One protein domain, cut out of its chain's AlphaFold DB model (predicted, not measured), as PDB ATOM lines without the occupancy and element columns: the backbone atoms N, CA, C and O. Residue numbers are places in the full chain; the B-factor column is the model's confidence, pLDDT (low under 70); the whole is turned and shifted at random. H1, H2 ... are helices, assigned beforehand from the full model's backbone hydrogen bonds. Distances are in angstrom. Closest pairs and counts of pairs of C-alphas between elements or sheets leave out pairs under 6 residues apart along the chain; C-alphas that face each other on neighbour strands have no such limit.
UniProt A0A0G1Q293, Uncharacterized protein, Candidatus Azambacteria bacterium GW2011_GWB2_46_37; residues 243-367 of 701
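What this domain is: This is residues 243 to 367 of the 701 residues of an uncharacterized protein of Candidatus Azambacteria bacterium GW2011_GWB2_46_37 (UniProt A0A0G1Q293). The chain winds in stacked turns of short helices, a small solenoid: H1, H4, H7 and H10 stand in a row, side by side and running the same way, one for each turn. H3, H6 and H9 make a second side, following one another nearly end to end along the length, and H2, H5, H8 and H11 make a third side that is looser, with H9, H10 and H11 loosely joined to the rest. The printed part has 125 residues with eleven named helices, H1 to H11 in order, and no named strand; the class is all helix. The whole is compact, with a radius of gyration of the C-alphas of 15.3 A, and its outline is only just a rod, spanning 49 by 24 by 19 A.

How they stand to each other: H1, residues 244 to 253, is close to H2, residues 257 to 260, but not clearly touching it; the closest C-alphas, those of Phe 251 and Arg 260, are 6.2 A apart. H3, residues 265 to 274, touches H1 at a steep tilt of 65 degrees, opposite ways, closest at the C-alphas of Leu 248 and Ile 268, 5.7 A. H4, residues 276 to 285, touches H1 at a shallow tilt of 19 degrees, the same way, closest at the C-alphas of Ala 249 and Ala 282, 6.2 A. H5, residues 289 to 294, only just touches H3, with 3 pairs of C-alphas within 8 A, the closest being Ala 269 and Leu 294 at 5.9 A. H6, residues 297 to 306, is about perpendicular to H4 at 78 degrees and touches it, the C-alphas of Pro 276 and Leu 300 coming closest at 5.3 A; H3 and H6 touch only at their ends, closest at the C-alphas of Arg 273 and Ser 299, 5.3 A. H7, residues 308 to 315, only just touches H4, with 3 pairs of C-alphas within 8 A, the closest being Ser 281 and Ile 314 at 6.9 A; the tilt is a shallow 30 degrees, the same way. H8, residues 321 to 326, touches H6, closest at the C-alphas of Lys 301 and Leu 326, 5.1 A. H9, residues 329 to 338, H10, residues 340 to 349, and H11, residues 351 to 360, touch no helix. H10 is close to H7 but not clearly touching, the closest C-alphas, those of Leu 312 and Leu 346, being 7.3 A apart. H2 and H5 are apart. The helix packing is mostly crossed, but only just: leaving out the helices that touch only at the corner or only at their ends, 2 of the 6 pairs that touch and have a tilt are at a shallow tilt. In H1, H3, H4, H5, H6, H7, H9 and H11 every O i to N i+4 pair is within hydrogen-bond range; H10 has 5 of 6, H8 has 0 of 2 but 3 of 3 O i to N i+3 pairs, and H2 is too short for an O i to N i+4 pair.

Where its parts are: H1 begins at C-alpha 244, (98.207, 3.951, 46.055). From first to last C-alpha, H1 measures 14.2 A, H3 14.5 A, H4 14.2 A, H6 14.1 A, H9 14.2 A, H10 14.8 A and H11 13.9 A. H6 begins at C-alpha 297, (93.811, 10.394, 61.549), and H11 ends at C-alpha 360, (77.397, 11.685, 72.742).

The domain as a whole: The two C-alphas farthest apart are those of Leu 262 and Asp 367, at 49.0 A. The printed part has no cut. The links between successive helices are tight, and none is long. The mean pLDDT of the printed part is 71.0; 56 residues are under 70, among them residues 306 to 324 and 339 to 367.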
ATOM      1  N   SER A 243      98.724   1.943  41.636       86.50
ATOM      2  CA  SER A 243      98.706   3.259  42.281       86.50
ATOM      3  C   SER A 243      98.196   3.151  43.729       86.50
ATOM      4  O   SER A 243      97.272   2.367  43.975       86.50
ATOM      5  N   PRO A 244      98.694   3.967  44.674       85.25
ATOM      6  CA  PRO A 244      98.207   3.951  46.055       85.25
ATOM      7  C   PRO A 244      96.686   4.153  46.172       85.25
ATOM      8  O   PRO A 244      96.044   3.552  47.027       85.25
ATOM      9  N   LYS A 245      96.074   4.906  45.243       84.94
ATOM     10  CA  LYS A 245      94.612   5.031  45.117       84.94
ATOM     11  C   LYS A 245      93.922   3.688  44.848       84.94
ATOM     12  O   LYS A 245      92.883   3.405  45.434       84.94
ATOM     13  N   ALA A 246      94.463   2.890  43.931       84.31
ATOM     14  CA  ALA A 246      93.917   1.576  43.605       84.31
ATOM     15  C   ALA A 246      94.165   0.578  44.744       84.31
ATOM     16  O   ALA A 246      93.267  -0.188  45.073       84.31
ATOM     17  N   GLN A 247      95.332   0.637  45.393       87.38
ATOM     18  CA  GLN A 247      95.622  -0.179  46.577       87.38
ATOM     19  C   GLN A 247      94.653   0.122  47.728       87.38
ATOM     20  O   GLN A 247      94.099  -0.804  48.308       87.38
ATOM     21  N   LEU A 248      94.373   1.402  47.996       85.38
ATOM     22  CA  LEU A 248      93.372   1.845  48.972       85.38
ATOM     23  C   LEU A 248      91.977   1.265  48.669       85.38
ATOM     24  O   LEU A 248      91.318   0.758  49.573       85.38
ATOM     25  N   ALA A 249      91.528   1.334  47.411       81.62
ATOM     26  CA  ALA A 249      90.224   0.804  47.008       81.62
ATOM     27  C   ALA A 249      90.151  -0.722  47.181       81.62
ATOM     28  O   ALA A 249      89.215  -1.224  47.797       81.62
ATOM     29  N   MET A 250      91.173  -1.447  46.715       83.31
ATOM     30  CA  MET A 250      91.235  -2.905  46.849       83.31
ATOM     31  C   MET A 250      91.313  -3.349  48.317       83.31
ATOM     32  O   MET A 250      90.633  -4.298  48.687       83.31
ATOM     33  N   PHE A 251      92.081  -2.661  49.171       85.62
ATOM     34  CA  PHE A 251      92.158  -2.968  50.608       85.62
ATOM     35  C   PHE A 251      90.799  -2.789  51.305       85.62
ATOM     36  O   PHE A 251      90.418  -3.592  52.158       85.62
ATOM     37  N   ALA A 252      90.050  -1.750  50.923       76.31
ATOM     38  CA  ALA A 252      88.713  -1.498  51.453       76.31
ATOM     39  C   ALA A 252      87.695  -2.571  51.014       76.31
ATOM     40  O   ALA A 252      86.795  -2.922  51.776       76.31
ATOM     41  N   GLU A 253      87.824  -3.095  49.793       75.31
ATOM     42  CA  GLU A 253      86.905  -4.090  49.226       75.31
ATOM     43  C   GLU A 253      87.222  -5.527  49.670       75.31
ATOM     44  O   GLU A 253      86.311  -6.300  49.979       75.31
ATOM     45  N   LEU A 254      88.505  -5.890  49.735       74.38
ATOM     46  CA  LEU A 254      88.961  -7.238  50.057       74.38
ATOM     47  C   LEU A 254      89.065  -7.410  51.578       74.38
ATOM     48  O   LEU A 254      89.910  -6.805  52.233       74.38
ATOM     49  N   ARG A 255      88.184  -8.236  52.154       67.44
ATOM     50  CA  ARG A 255      88.017  -8.368  53.618       67.44
ATOM     51  C   ARG A 255      88.726  -9.562  54.263       67.44
ATOM     52  O   ARG A 255      88.594  -9.750  55.467       67.44
ATOM     53  N   SER A 256      89.439 -10.371  53.482       78.38
ATOM     54  CA  SER A 256      90.257 -11.458  54.030       78.38
ATOM     55  C   SER A 256      91.509 -10.883  54.689       78.38
ATOM     56  O   SER A 256      92.189 -10.035  54.112       78.38
ATOM     57  N   GLU A 257      91.831 -11.360  55.885       80.69
ATOM     58  CA  GLU A 257      93.048 -10.964  56.599       80.69
ATOM     59  C   GLU A 257      94.298 -11.375  55.804       80.69
ATOM     60  O   GLU A 257      95.189 -10.558  55.569       80.69
ATOM     61  N   LYS A 258      94.295 -12.596  55.239       85.56
ATOM     62  CA  LYS A 258      95.408 -13.133  54.440       85.56
ATOM     63  C   LYS A 258      95.786 -12.237  53.260       85.56
ATOM     64  O   LYS A 258      96.970 -12.001  53.034       85.56
ATOM     65  N   ILE A 259      94.807 -11.738  52.497       86.38
ATOM     66  CA  ILE A 259      95.107 -10.855  51.356       86.38
ATOM     67  C   ILE A 259      95.502  -9.449  51.821       86.38
ATOM     68  O   ILE A 259      96.359  -8.827  51.198       86.38
ATOM     69  N   ARG A 260      94.910  -8.939  52.911       87.88
ATOM     70  CA  ARG A 260      95.219  -7.605  53.451       87.88
ATOM     71  C   ARG A 260      96.660  -7.494  53.934       87.88
ATOM     72  O   ARG A 260      97.276  -6.443  53.760       87.88
ATOM     73  N   ASP A 261      97.237  -8.582  54.430       89.00
ATOM     74  CA  ASP A 261      98.657  -8.661  54.795       89.00
ATOM     75  C   ASP A 261      99.628  -8.613  53.604       89.00
ATOM     76  O   ASP A 261     100.848  -8.484  53.774       89.00
ATOM     77  N   LEU A 262      99.114  -8.678  52.373       91.50
ATOM     78  CA  LEU A 262      99.917  -8.479  51.168       91.50
ATOM     79  C   LEU A 262     100.024  -7.012  50.750       91.50
ATOM     80  O   LEU A 262     100.872  -6.698  49.917       91.50
ATOM     81  N   PHE A 263      99.192  -6.120  51.288       91.50
ATOM     82  CA  PHE A 263      99.205  -4.710  50.910       91.50
ATOM     83  C   PHE A 263     100.321  -3.938  51.608       91.50
ATOM     84  O   PHE A 263     100.664  -4.195  52.763       91.50
ATOM     85  N   ASP A 264     100.838  -2.925  50.917       88.75
ATOM     86  CA  ASP A 264     101.738  -1.947  51.515       88.75
ATOM     87  C   ASP A 264     100.932  -0.977  52.394       88.75
ATOM     88  O   ASP A 264     100.380   0.033  51.941       88.75
ATOM     89  N   LYS A 265     100.840  -1.326  53.681       89.69
ATOM     90  CA  LYS A 265     100.098  -0.552  54.679       89.69
ATOM     91  C   LYS A 265     100.691   0.860  54.849       89.69
ATOM     92  O   LYS A 265      99.940   1.803  55.104       89.69
ATOM     93  N   GLU A 266     101.996   1.046  54.635       88.44
ATOM     94  CA  GLU A 266     102.642   2.363  54.707       88.44
ATOM     95  C   GLU A 266     102.302   3.238  53.500       88.44
ATOM     96  O   GLU A 266     102.013   4.423  53.676       88.44
ATOM     97  N   ALA A 267     102.270   2.670  52.291       86.75
ATOM     98  CA  ALA A 267     101.862   3.389  51.085       86.75
ATOM     99  C   ALA A 267     100.394   3.835  51.156       86.75
ATOM    100  O   ALA A 267     100.077   4.970  50.793       86.75
ATOM    101  N   ILE A 268      99.499   2.982  51.670       88.56
ATOM    102  CA  ILE A 268      98.091   3.350  51.880       88.56
ATOM    103  C   ILE A 268      97.978   4.456  52.945       88.56
ATOM    104  O   ILE A 268      97.280   5.450  52.725       88.56
ATOM    105  N   ALA A 269      98.706   4.347  54.063       88.56
ATOM    106  CA  ALA A 269      98.737   5.387  55.093       88.56
ATOM    107  C   ALA A 269      99.332   6.709  54.564       88.56
ATOM    108  O   ALA A 269      98.810   7.787  54.846       88.56
ATOM    109  N   GLY A 270     100.397   6.649  53.762       90.88
ATOM    110  CA  GLY A 270     100.992   7.795  53.069       90.88
ATOM    111  C   GLY A 270     100.007   8.471  52.121       90.88
ATOM    112  O   GLY A 270      99.787   9.675  52.212       90.88
ATOM    113  N   PHE A 271      99.317   7.692  51.291       89.25
ATOM    114  CA  PHE A 271      98.292   8.217  50.395       89.25
ATOM    115  C   PHE A 271      97.110   8.833  51.147       89.25
ATOM    116  O   PHE A 271      96.572   9.848  50.714       89.25
ATOM    117  N   SER A 272      96.725   8.277  52.299       86.88
ATOM    118  CA  SER A 272      95.676   8.870  53.137       86.88
ATOM    119  C   SER A 272      96.054  10.250  53.692       86.88
ATOM    120  O   SER A 272      95.170  11.085  53.872       86.88
ATOM    121  N   ARG A 273      97.355  10.528  53.883       90.81
ATOM    122  CA  ARG A 273      97.862  11.866  54.236       90.81
ATOM    123  C   ARG A 273      97.759  12.842  53.072       90.81
ATOM    124  O   ARG A 273      97.392  13.997  53.264       90.81
ATOM    125  N   GLU A 274      98.084  12.379  51.867       89.31
ATOM    126  CA  GLU A 274      98.053  13.196  50.649       89.31
ATOM    127  C   GLU A 274      96.629  13.485  50.163       89.31
ATOM    128  O   GLU A 274      96.344  14.584  49.689       89.31
ATOM    129  N   ARG A 275      95.746  12.484  50.249       86.56
ATOM    130  CA  ARG A 275      94.379  12.482  49.704       86.56
ATOM    131  C   ARG A 275      93.362  11.998  50.753       86.56
ATOM    132  O   ARG A 275      92.698  10.971  50.542       86.56
ATOM    133  N   PRO A 276      93.218  12.714  51.887       85.69
ATOM    134  CA  PRO A 276      92.329  12.325  52.985       85.69
ATOM    135  C   PRO A 276      90.864  12.185  52.549       85.69
ATOM    136  O   PRO A 276      90.133  11.359  53.090       85.69
ATOM    137  N   GLU A 277      90.432  12.912  51.516       79.50
ATOM    138  CA  GLU A 277      89.075  12.822  50.982       79.50
ATOM    139  C   GLU A 277      88.767  11.463  50.345       79.50
ATOM    140  O   GLU A 277      87.662  10.938  50.495       79.50
ATOM    141  N   LEU A 278      89.743  10.880  49.642       80.44
ATOM    142  CA  LEU A 278      89.584   9.586  48.979       80.44
ATOM    143  C   LEU A 278      89.682   8.445  49.990       80.44
ATOM    144  O   LEU A 278      88.902   7.500  49.903       80.44
ATOM    145  N   ALA A 279      90.585   8.562  50.968       83.25
ATOM    146  CA  ALA A 279      90.703   7.625  52.082       83.25
ATOM    147  C   ALA A 279      89.407   7.542  52.896       83.25
ATOM    148  O   ALA A 279      88.881   6.450  53.119       83.25
ATOM    149  N   LEU A 280      88.842   8.696  53.263       77.25
ATOM    150  CA  LEU A 280      87.598   8.741  54.022       77.25
ATOM    151  C   LEU A 280      86.409   8.231  53.197       77.25
ATOM    152  O   LEU A 280      85.587   7.482  53.714       77.25
ATOM    153  N   SER A 281      86.338   8.559  51.902       73.12
ATOM    154  CA  SER A 281      85.294   8.023  51.020       73.12
ATOM    155  C   SER A 281      85.380   6.502  50.858       73.12
ATOM    156  O   SER A 281      84.335   5.856  50.801       73.12
ATOM    157  N   ALA A 282      86.587   5.932  50.765       71.50
ATOM    158  CA  ALA A 282      86.780   4.484  50.688       71.50
ATOM    159  C   ALA A 282      86.346   3.803  51.995       71.50
ATOM    160  O   ALA A 282      85.605   2.822  51.959       71.50
ATOM    161  N   TYR A 283      86.728   4.372  53.143       74.25
ATOM    162  CA  TYR A 283      86.328   3.870  54.457       74.25
ATOM    163  C   TYR A 283      84.814   3.924  54.672       74.25
ATOM    164  O   TYR A 283      84.216   2.956  55.126       74.25
ATOM    165  N   CYS A 284      84.166   5.029  54.303       65.38
ATOM    166  CA  CYS A 284      82.714   5.142  54.433       65.38
ATOM    167  C   CYS A 284      81.955   4.183  53.508       65.38
ATOM    168  O   CYS A 284      80.836   3.810  53.838       65.38
ATOM    169  N   GLY A 285      82.543   3.776  52.378       59.31
ATOM    170  CA  GLY A 285      81.962   2.756  51.503       59.31
ATOM    171  C   GLY A 285      82.018   1.340  52.087       59.31
ATOM    172  O   GLY A 285      81.103   0.560  51.849       59.31
ATOM    173  N   ASN A 286      83.062   1.014  52.856       63.09
ATOM    174  CA  ASN A 286      83.251  -0.282  53.516       63.09
ATOM    175  C   ASN A 286      83.908  -0.086  54.901       63.09
ATOM    176  O   ASN A 286      85.135  -0.160  55.017       63.09
ATOM    177  N   PRO A 287      83.116   0.185  55.955       65.00
ATOM    178  CA  PRO A 287      83.642   0.515  57.275       65.00
ATOM    179  C   PRO A 287      84.257  -0.708  57.962       65.00
ATOM    180  O   PRO A 287      83.562  -1.653  58.322       65.00
ATOM    181  N   ASP A 288      85.565  -0.660  58.188       71.56
ATOM    182  CA  ASP A 288      86.343  -1.751  58.771       71.56
ATOM    183  C   ASP A 288      87.395  -1.228  59.760       71.56
ATOM    184  O   ASP A 288      88.088  -0.243  59.497       71.56
ATOM    185  N   ASP A 289      87.503  -1.873  60.918       75.75
ATOM    186  CA  ASP A 289      88.343  -1.408  62.022       75.75
ATOM    187  C   ASP A 289      89.839  -1.452  61.714       75.75
ATOM    188  O   ASP A 289      90.569  -0.524  62.074       75.75
ATOM    189  N   GLU A 290      90.289  -2.500  61.029       78.62
ATOM    190  CA  GLU A 290      91.675  -2.646  60.603       78.62
ATOM    191  C   GLU A 290      92.018  -1.565  59.573       78.62
ATOM    192  O   GLU A 290      93.042  -0.888  59.688       78.62
ATOM    193  N   PHE A 291      91.110  -1.333  58.620       81.44
ATOM    194  CA  PHE A 291      91.284  -0.297  57.614       81.44
ATOM    195  C   PHE A 291      91.329   1.105  58.229       81.44
ATOM    196  O   PHE A 291      92.233   1.879  57.923       81.44
ATOM    197  N   PHE A 292      90.416   1.430  59.149       83.00
ATOM    198  CA  PHE A 292      90.413   2.724  59.837       83.00
ATOM    199  C   PHE A 292      91.707   2.974  60.615       83.00
ATOM    200  O   PHE A 292      92.277   4.068  60.575       83.00
ATOM    201  N   ASN A 293      92.195   1.942  61.307       85.31
ATOM    202  CA  ASN A 293      93.427   2.009  62.086       85.31
ATOM    203  C   ASN A 293      94.669   2.227  61.216       85.31
ATOM    204  O   ASN A 293      95.691   2.676  61.734       85.31
ATOM    205  N   LEU A 294      94.584   1.984  59.913       85.94
ATOM    206  CA  LEU A 294      95.665   2.217  58.965       85.94
ATOM    207  C   LEU A 294      95.703   3.665  58.444       85.94
ATOM    208  O   LEU A 294      96.779   4.184  58.157       85.94
ATOM    209  N   LEU A 295      94.554   4.345  58.361       87.25
ATOM    210  CA  LEU A 295      94.459   5.706  57.816       87.25
ATOM    211  C   LEU A 295      95.123   6.757  58.720       87.25
ATOM    212  O   LEU A 295      95.176   6.605  59.940       87.25
ATOM    213  N   ASP A 296      95.598   7.862  58.149       88.50
ATOM    214  CA  ASP A 296      96.175   8.969  58.912       88.50
ATOM    215  C   ASP A 296      95.097   9.878  59.513       88.50
ATOM    216  O   ASP A 296      94.432  10.658  58.834       88.50
ATOM    217  N   LYS A 297      94.919   9.765  60.828       87.75
ATOM    218  CA  LYS A 297      93.811  10.394  61.549       87.75
ATOM    219  C   LYS A 297      93.957  11.909  61.609       87.75
ATOM    220  O   LYS A 297      92.949  12.604  61.577       87.75
ATOM    221  N   GLU A 298      95.179  12.424  61.668       86.88
ATOM    222  CA  GLU A 298      95.431  13.864  61.761       86.88
ATOM    223  C   GLU A 298      95.119  14.569  60.436       86.88
ATOM    224  O   GLU A 298      94.432  15.591  60.424       86.88
ATOM    225  N   SER A 299      95.512  13.985  59.301       86.00
ATOM    226  CA  SER A 299      95.120  14.457  57.971       86.00
ATOM    227  C   SER A 299      93.612  14.358  57.743       86.00
ATOM    228  O   SER A 299      93.027  15.285  57.181       86.00
ATOM    229  N   LEU A 300      92.964  13.282  58.206       83.44
ATOM    230  CA  LEU A 300      91.508  13.146  58.133       83.44
ATOM    231  C   LEU A 300      90.787  14.216  58.969       83.44
ATOM    232  O   LEU A 300      89.898  14.884  58.443       83.44
ATOM    233  N   LYS A 301      91.196  14.432  60.229       83.50
ATOM    234  CA  LYS A 301      90.661  15.495  61.101       83.50
ATOM    235  C   LYS A 301      90.812  16.868  60.457       83.50
ATOM    236  O   LYS A 301      89.841  17.612  60.359       83.50
ATOM    237  N   LYS A 302      92.012  17.184  59.961       83.00
ATOM    238  CA  LYS A 302      92.288  18.454  59.280       83.00
ATOM    239  C   LYS A 302      91.397  18.646  58.052       83.00
ATOM    240  O   LYS A 302      90.818  19.709  57.876       83.00
ATOM    241  N   TYR A 303      91.237  17.614  57.225       80.94
ATOM    242  CA  TYR A 303      90.366  17.683  56.052       80.94
ATOM    243  C   TYR A 303      88.893  17.926  56.416       80.94
ATOM    244  O   TYR A 303      88.208  18.708  55.749       80.94
ATOM    245  N   LEU A 304      88.410  17.263  57.472       73.62
ATOM    246  CA  LEU A 304      87.051  17.430  57.981       73.62
ATOM    247  C   LEU A 304      86.821  18.841  58.546       73.62
ATOM    248  O   LEU A 304      85.796  19.450  58.234       73.62
ATOM    249  N   LEU A 305      87.801  19.379  59.278       73.19
ATOM    250  CA  LEU A 305      87.835  20.763  59.763       73.19
ATOM    251  C   LEU A 305      87.788  21.788  58.623       73.19
ATOM    252  O   LEU A 305      86.969  22.705  58.644       73.19
ATOM    253  N   ASP A 306      88.633  21.607  57.606       69.75
ATOM    254  CA  ASP A 306      88.755  22.534  56.477       69.75
ATOM    255  C   ASP A 306      87.536  22.475  55.535       69.75
ATOM    256  O   ASP A 306      87.310  23.393  54.742       69.75
ATOM    257  N   THR A 307      86.723  21.408  55.607       68.44
ATOM    258  CA  THR A 307      85.581  21.208  54.701       68.44
ATOM    259  C   THR A 307      84.278  20.765  55.398       68.44
ATOM    260  O   THR A 307      83.769  19.675  55.116       68.44
ATOM    261  N   PRO A 308      83.634  21.619  56.223       59.88
ATOM    262  CA  PRO A 308      82.466  21.243  57.038       59.88
ATOM    263  C   PRO A 308      81.254  20.714  56.243       59.88
ATOM    264  O   PRO A 308      80.571  19.783  56.667       59.88
ATOM    265  N   VAL A 309      81.012  21.235  55.032       56.62
ATOM    266  CA  VAL A 309      79.955  20.735  54.124       56.62
ATOM    267  C   VAL A 309      80.234  19.291  53.687       56.62
ATOM    268  O   VAL A 309      79.325  18.461  53.636       56.62
ATOM    269  N   LYS A 310      81.498  18.967  53.383       56.06
ATOM    270  CA  LYS A 310      81.905  17.608  53.000       56.06
ATOM    271  C   LYS A 310      82.002  16.688  54.214       56.06
ATOM    272  O   LYS A 310      81.696  15.509  54.072       56.06
ATOM    273  N   MET A 311      82.327  17.218  55.396       58.09
ATOM    274  CA  MET A 311      82.216  16.501  56.667       58.09
ATOM    275  C   MET A 311      80.793  15.976  56.854       58.09
ATOM    276  O   MET A 311      80.619  14.780  57.052       58.09
ATOM    277  N   LEU A 312      79.770  16.812  56.645       53.66
ATOM    278  CA  LEU A 312      78.368  16.383  56.695       53.66
ATOM    279  C   LEU A 312      78.010  15.376  55.592       53.66
ATOM    280  O   LEU A 312      77.315  14.405  55.865       53.66
ATOM    281  N   GLN A 313      78.489  15.546  54.355       54.28
ATOM    282  CA  GLN A 313      78.228  14.593  53.260       54.28
ATOM    283  C   GLN A 313      78.870  13.216  53.477       54.28
ATOM    284  O   GLN A 313      78.291  12.201  53.091       54.28
ATOM    285  N   ILE A 314      80.047  13.175  54.095       52.62
ATOM    286  CA  ILE A 314      80.757  11.935  54.398       52.62
ATOM    287  C   ILE A 314      80.182  11.289  55.666       52.62
ATOM    288  O   ILE A 314      79.912  10.093  55.658       52.62
ATOM    289  N   CYS A 315      79.850  12.077  56.693       50.59
ATOM    290  CA  CYS A 315      79.102  11.618  57.869       50.59
ATOM    291  C   CYS A 315      77.709  11.081  57.505       50.59
ATOM    292  O   CYS A 315      77.257  10.105  58.092       50.59
ATOM    293  N   ARG A 316      77.050  11.642  56.476       50.03
ATOM    294  CA  ARG A 316      75.791  11.105  55.923       50.03
ATOM    295  C   ARG A 316      75.936   9.668  55.412       50.03
ATOM    296  O   ARG A 316      74.948   8.945  55.442       50.03
ATOM    297  N   ARG A 317      77.131   9.267  54.960       47.56
ATOM    298  CA  ARG A 317      77.447   7.930  54.424       47.56
ATOM    299  C   ARG A 317      78.184   7.030  55.422       47.56
ATOM    300  O   ARG A 317      78.318   5.840  55.174       47.56
ATOM    301  N   ALA A 318      78.689   7.586  56.523       46.09
ATOM    302  CA  ALA A 318      79.534   6.878  57.473       46.09
ATOM    303  C   ALA A 318      78.711   6.024  58.445       46.09
ATOM    304  O   ALA A 318      77.863   6.533  59.175       46.09
ATOM    305  N   ALA A 319      79.021   4.729  58.497       45.12
ATOM    306  CA  ALA A 319      78.369   3.772  59.387       45.12
ATOM    307  C   ALA A 319      79.025   3.603  60.769       45.12
ATOM    308  O   ALA A 319      78.497   2.898  61.629       45.12
ATOM    309  N   SER A 320      80.191   4.216  60.977       54.62
ATOM    310  CA  SER A 320      81.085   3.918  62.099       54.62
ATOM    311  C   SER A 320      81.146   5.054  63.117       54.62
ATOM    312  O   SER A 320      81.362   6.211  62.752       54.62
ATOM    313  N   GLU A 321      81.036   4.706  64.404       61.00
ATOM    314  CA  GLU A 321      81.250   5.635  65.523       61.00
ATOM    315  C   GLU A 321      82.647   6.257  65.500       61.00
ATOM    316  O   GLU A 321      82.800   7.407  65.885       61.00
ATOM    317  N   LYS A 322      83.650   5.561  64.954       67.12
ATOM    318  CA  LYS A 322      85.028   6.063  64.886       67.12
ATOM    319  C   LYS A 322      85.190   7.298  63.998       67.12
ATOM    320  O   LYS A 322      86.148   8.046  64.158       67.12
ATOM    321  N   VAL A 323      84.258   7.547  63.071       67.12
ATOM    322  CA  VAL A 323      84.245   8.805  62.302       67.12
ATOM    323  C   VAL A 323      83.874   9.986  63.196       67.12
ATOM    324  O   VAL A 323      84.376  11.082  62.966       67.12
ATOM    325  N   LEU A 324      83.058   9.772  64.237       64.75
ATOM    326  CA  LEU A 324      82.710  10.809  65.214       64.75
ATOM    327  C   LEU A 324      83.954  11.291  65.970       64.75
ATOM    328  O   LEU A 324      84.080  12.485  66.216       64.75
ATOM    329  N   ASP A 325      84.899  10.391  66.261       70.00
ATOM    330  CA  ASP A 325      86.158  10.724  66.946       70.00
ATOM    331  C   ASP A 325      87.092  11.615  66.105       70.00
ATOM    332  O   ASP A 325      88.036  12.211  66.629       70.00
ATOM    333  N   LEU A 326      86.851  11.710  64.791       72.75
ATOM    334  CA  LEU A 326      87.595  12.593  63.890       72.75
ATOM    335  C   LEU A 326      86.982  13.998  63.780       72.75
ATOM    336  O   LEU A 326      87.596  14.875  63.174       72.75
ATOM    337  N   ILE A 327      85.780  14.213  64.315       71.69
ATOM    338  CA  ILE A 327      85.065  15.486  64.209       71.69
ATOM    339  C   ILE A 327      85.450  16.381  65.384       71.69
ATOM    340  O   ILE A 327      85.304  15.990  66.539       71.69
ATOM    341  N   ASP A 328      85.873  17.609  65.087       73.12
ATOM    342  CA  ASP A 328      86.012  18.662  66.092       73.12
ATOM    343  C   ASP A 328      84.615  19.206  66.475       73.12
ATOM    344  O   ASP A 328      83.928  19.800  65.627       73.12
ATOM    345  N   PRO A 329      84.169  19.009  67.732       69.62
ATOM    346  CA  PRO A 329      82.847  19.433  68.186       69.62
ATOM    347  C   PRO A 329      82.649  20.952  68.150       69.62
ATOM    348  O   PRO A 329      81.551  21.418  67.837       69.62
ATOM    349  N   ASP A 330      83.694  21.728  68.438       73.25
ATOM    350  CA  ASP A 330      83.616  23.188  68.500       73.25
ATOM    351  C   ASP A 330      83.504  23.780  67.093       73.25
ATOM    352  O   ASP A 330      82.689  24.677  66.850       73.25
ATOM    353  N   ALA A 331      84.250  23.222  66.136       71.94
ATOM    354  CA  ALA A 331      84.139  23.598  64.730       71.94
ATOM    355  C   ALA A 331      82.753  23.261  64.153       71.94
ATOM    356  O   ALA A 331      82.148  24.084  63.458       71.94
ATOM    357  N   LEU A 332      82.212  22.081  64.479       69.44
ATOM    358  CA  LEU A 332      80.879  21.666  64.037       69.44
ATOM    359  C   LEU A 332      79.774  22.543  64.646       69.44
ATOM    360  O   LEU A 332      78.866  22.979  63.936       69.44
ATOM    361  N   LYS A 333      79.880  22.864  65.939       72.25
ATOM    362  CA  LYS A 333      78.963  23.782  66.626       72.25
ATOM    363  C   LYS A 333      78.976  25.160  65.978       72.25
ATOM    364  O   LYS A 333      77.921  25.715  65.674       72.25
ATOM    365  N   HIS A 334      80.165  25.705  65.733       74.12
ATOM    366  CA  HIS A 334      80.322  26.996  65.072       74.12
ATOM    367  C   HIS A 334      79.693  26.993  63.673       74.12
ATOM    368  O   HIS A 334      78.985  27.931  63.304       74.12
ATOM    369  N   TYR A 335      79.875  25.902  62.924       72.12
ATOM    370  CA  TYR A 335      79.269  25.728  61.612       72.12
ATOM    371  C   TYR A 335      77.735  25.693  61.665       72.12
ATOM    372  O   TYR A 335      77.097  26.365  60.855       72.12
ATOM    373  N   PHE A 336      77.129  24.969  62.612       68.94
ATOM    374  CA  PHE A 336      75.668  24.935  62.777       68.94
ATOM    375  C   PHE A 336      75.081  26.271  63.230       68.94
ATOM    376  O   PHE A 336      73.994  26.632  62.785       68.94
ATOM    377  N   VAL A 337      75.801  27.037  64.053       72.25
ATOM    378  CA  VAL A 337      75.403  28.409  64.412       72.25
ATOM    379  C   VAL A 337      75.364  29.306  63.174       72.25
ATOM    380  O   VAL A 337      74.436  30.094  63.010       72.25
ATOM    381  N   GLN A 338      76.348  29.173  62.284       71.25
ATOM    382  CA  GLN A 338      76.401  29.937  61.036       71.25
ATOM    383  C   GLN A 338      75.441  29.409  59.959       71.25
ATOM    384  O   GLN A 338      75.018  30.171  59.093       71.25
ATOM    385  N   ASN A 339      75.074  28.126  60.018       66.25
ATOM    386  CA  ASN A 339      74.228  27.443  59.040       66.25
ATOM    387  C   ASN A 339      73.105  26.655  59.745       66.25
ATOM    388  O   ASN A 339      73.134  25.420  59.750       66.25
ATOM    389  N   PRO A 340      72.088  27.332  60.310       62.34
ATOM    390  CA  PRO A 340      71.062  26.684  61.139       62.34
ATOM    391  C   PRO A 340      70.265  25.605  60.393       62.34
ATOM    392  O   PRO A 340      69.884  24.586  60.968       62.34
ATOM    393  N   TYR A 341      70.068  25.796  59.084       59.47
ATOM    394  CA  TYR A 341      69.395  24.836  58.210       59.47
ATOM    395  C   TYR A 341      70.208  23.552  57.989       59.47
ATOM    396  O   TYR A 341      69.623  22.504  57.764       59.47
ATOM    397  N   ALA A 342      71.538  23.579  58.133       62.12
ATOM    398  CA  ALA A 342      72.372  22.391  57.936       62.12
ATOM    399  C   ALA A 342      72.218  21.358  59.069       62.12
ATOM    400  O   ALA A 342      72.325  20.156  58.825       62.12
ATOM    401  N   ALA A 343      71.941  21.807  60.300       58.53
ATOM    402  CA  ALA A 343      71.592  20.918  61.411       58.53
ATOM    403  C   ALA A 343      70.219  20.264  61.186       58.53
ATOM    404  O   ALA A 343      70.046  19.073  61.445       58.53
ATOM    405  N   GLN A 344      69.267  21.037  60.648       56.41
ATOM    406  CA  GLN A 344      67.944  20.549  60.256       56.41
ATOM    407  C   GLN A 344      68.046  19.546  59.098       56.41
ATOM    408  O   GLN A 344      67.470  18.470  59.187       56.41
ATOM    409  N   ASP A 345      68.848  19.824  58.070       54.59
ATOM    410  CA  ASP A 345      69.098  18.905  56.955       54.59
ATOM    411  C   ASP A 345      69.788  17.610  57.419       54.59
ATOM    412  O   ASP A 345      69.428  16.517  56.980       54.59
ATOM    413  N   LEU A 346      70.757  17.687  58.341       53.38
ATOM    414  CA  LEU A 346      71.387  16.492  58.914       53.38
ATOM    415  C   LEU A 346      70.373  15.637  59.690       53.38
ATOM    416  O   LEU A 346      70.370  14.416  59.533       53.38
ATOM    417  N   PHE A 347      69.496  16.268  60.478       49.12
ATOM    418  CA  PHE A 347      68.397  15.597  61.178       49.12
ATOM    419  C   PHE A 347      67.409  14.941  60.203       49.12
ATOM    420  O   PHE A 347      67.060  13.775  60.379       49.12
ATOM    421  N   LEU A 348      67.017  15.662  59.147       42.59
ATOM    422  CA  LEU A 348      66.066  15.202  58.132       42.59
ATOM    423  C   LEU A 348      66.621  14.077  57.251       42.59
ATOM    424  O   LEU A 348      65.851  13.261  56.754       42.59
ATOM    425  N   ILE A 349      67.940  14.016  57.038       42.94
ATOM    426  CA  ILE A 349      68.556  13.021  56.147       42.94
ATOM    427  C   ILE A 349      69.158  11.828  56.911       42.94
ATOM    428  O   ILE A 349      69.268  10.740  56.347       42.94
ATOM    429  N   ASN A 350      69.573  11.987  58.172       45.88
ATOM    430  CA  ASN A 350      70.256  10.927  58.916       45.88
ATOM    431  C   ASN A 350      70.016  11.023  60.436       45.88
ATOM    432  O   ASN A 350      70.928  11.284  61.229       45.88
ATOM    433  N   ARG A 351      68.760  10.773  60.840       49.41
ATOM    434  CA  ARG A 351      68.280  10.844  62.232       49.41
ATOM    435  C   ARG A 351      69.135  10.043  63.207       49.41
ATOM    436  O   ARG A 351      69.398  10.513  64.301       49.41
ATOM    437  N   TYR A 352      69.599   8.850  62.841       46.25
ATOM    438  CA  TYR A 352      70.394   8.037  63.760       46.25
ATOM    439  C   TYR A 352      71.764   8.656  64.075       46.25
ATOM    440  O   TYR A 352      72.135   8.707  65.246       46.25
ATOM    441  N   PHE A 353      72.502   9.134  63.068       50.97
ATOM    442  CA  PHE A 353      73.783   9.801  63.304       50.97
ATOM    443  C   PHE A 353      73.582  11.102  64.084       50.97
ATOM    444  O   PHE A 353      74.329  11.369  65.021       50.97
ATOM    445  N   TYR A 354      72.530  11.858  63.753       54.59
ATOM    446  CA  TYR A 354      72.129  13.043  64.506       54.59
ATOM    447  C   TYR A 354      71.853  12.710  65.977       54.59
ATOM    448  O   TYR A 354      72.455  13.313  66.854       54.59
ATOM    449  N   GLU A 355      71.004  11.720  66.263       55.44
ATOM    450  CA  GLU A 355      70.662  11.326  67.634       55.44
ATOM    451  C   GLU A 355      71.872  10.749  68.380       55.44
ATOM    452  O   GLU A 355      72.041  11.035  69.561       55.44
ATOM    453  N   LYS A 356      72.764   9.995  67.720       54.62
ATOM    454  CA  LYS A 356      73.994   9.502  68.359       54.62
ATOM    455  C   LYS A 356      74.991  10.610  68.658       54.62
ATOM    456  O   LYS A 356      75.510  10.651  69.767       54.62
ATOM    457  N   LEU A 357      75.231  11.516  67.713       56.25
ATOM    458  CA  LEU A 357      76.114  12.660  67.928       56.25
ATOM    459  C   LEU A 357      75.508  13.605  68.975       56.25
ATOM    460  O   LEU A 357      76.229  14.064  69.849       56.25
ATOM    461  N   LYS A 358      74.187  13.828  68.965       62.19
ATOM    462  CA  LYS A 358      73.471  14.614  69.983       62.19
ATOM    463  C   LYS A 358      73.516  13.945  71.356       62.19
ATOM    464  O   LYS A 358      73.643  14.636  72.354       62.19
ATOM    465  N   THR A 359      73.438  12.618  71.427       58.97
ATOM    466  CA  THR A 359      73.555  11.882  72.697       58.97
ATOM    467  C   THR A 359      74.989  11.907  73.227       58.97
ATOM    468  O   THR A 359      75.201  12.099  74.420       58.97
ATOM    469  N   ALA A 360      75.986  11.724  72.357       54.91
ATOM    470  CA  ALA A 360      77.397  11.685  72.742       54.91
ATOM    471  C   ALA A 360      77.997  13.079  73.013       54.91
ATOM    472  O   ALA A 360      78.941  13.196  73.800       54.91
ATOM    473  N   ARG A 361      77.482  14.110  72.331       62.00
ATOM    474  CA  ARG A 361      77.964  15.502  72.317       62.00
ATOM    475  C   ARG A 361      76.787  16.498  72.186       62.00
ATOM    476  O   ARG A 361      76.674  17.201  71.176       62.00
ATOM    477  N   PRO A 362      75.860  16.554  73.165       60.97
ATOM    478  CA  PRO A 362      74.666  17.411  73.113       60.97
ATOM    479  C   PRO A 362      74.982  18.904  72.972       60.97
ATOM    480  O   PRO A 362      74.202  19.651  72.390       60.97
ATOM    481  N   GLU A 363      76.145  19.337  73.452       62.28
ATOM    482  CA  GLU A 363      76.628  20.717  73.431       62.28
ATOM    483  C   GLU A 363      76.853  21.307  72.029       62.28
ATOM    484  O   GLU A 363      77.023  22.526  71.905       62.28
ATOM    485  N   VAL A 364      76.872  20.457  70.996       58.72
ATOM    486  CA  VAL A 364      77.153  20.812  69.597       58.72
ATOM    487  C   VAL A 364      75.897  21.248  68.841       58.72
ATOM    488  O   VAL A 364      75.991  22.037  67.900       58.72
ATOM    489  N   PHE A 365      74.718  20.757  69.235       61.78
ATOM    490  CA  PHE A 365      73.490  20.949  68.466       61.78
ATOM    491  C   PHE A 365      72.634  22.101  68.998       61.78
ATOM    492  O   PHE A 365      72.420  22.195  70.206       61.78
ATOM    493  N   PRO A 366      72.092  22.955  68.112       59.41
ATOM    494  CA  PRO A 366      71.025  23.867  68.495       59.41
ATOM    495  C   PRO A 366      69.735  23.087  68.800       59.41
ATOM    496  O   PRO A 366      69.479  22.038  68.202       59.41
ATOM    497  N   ASP A 367      68.894  23.619  69.691       54.84
ATOM    498  CA  ASP A 367      67.531  23.116  69.875       54.84
ATOM    499  C   ASP A 367      66.780  23.209  68.538       54.84
ATOM    500  O   ASP A 367      66.618  24.291  67.967       54.84
TER     501      ASP A 367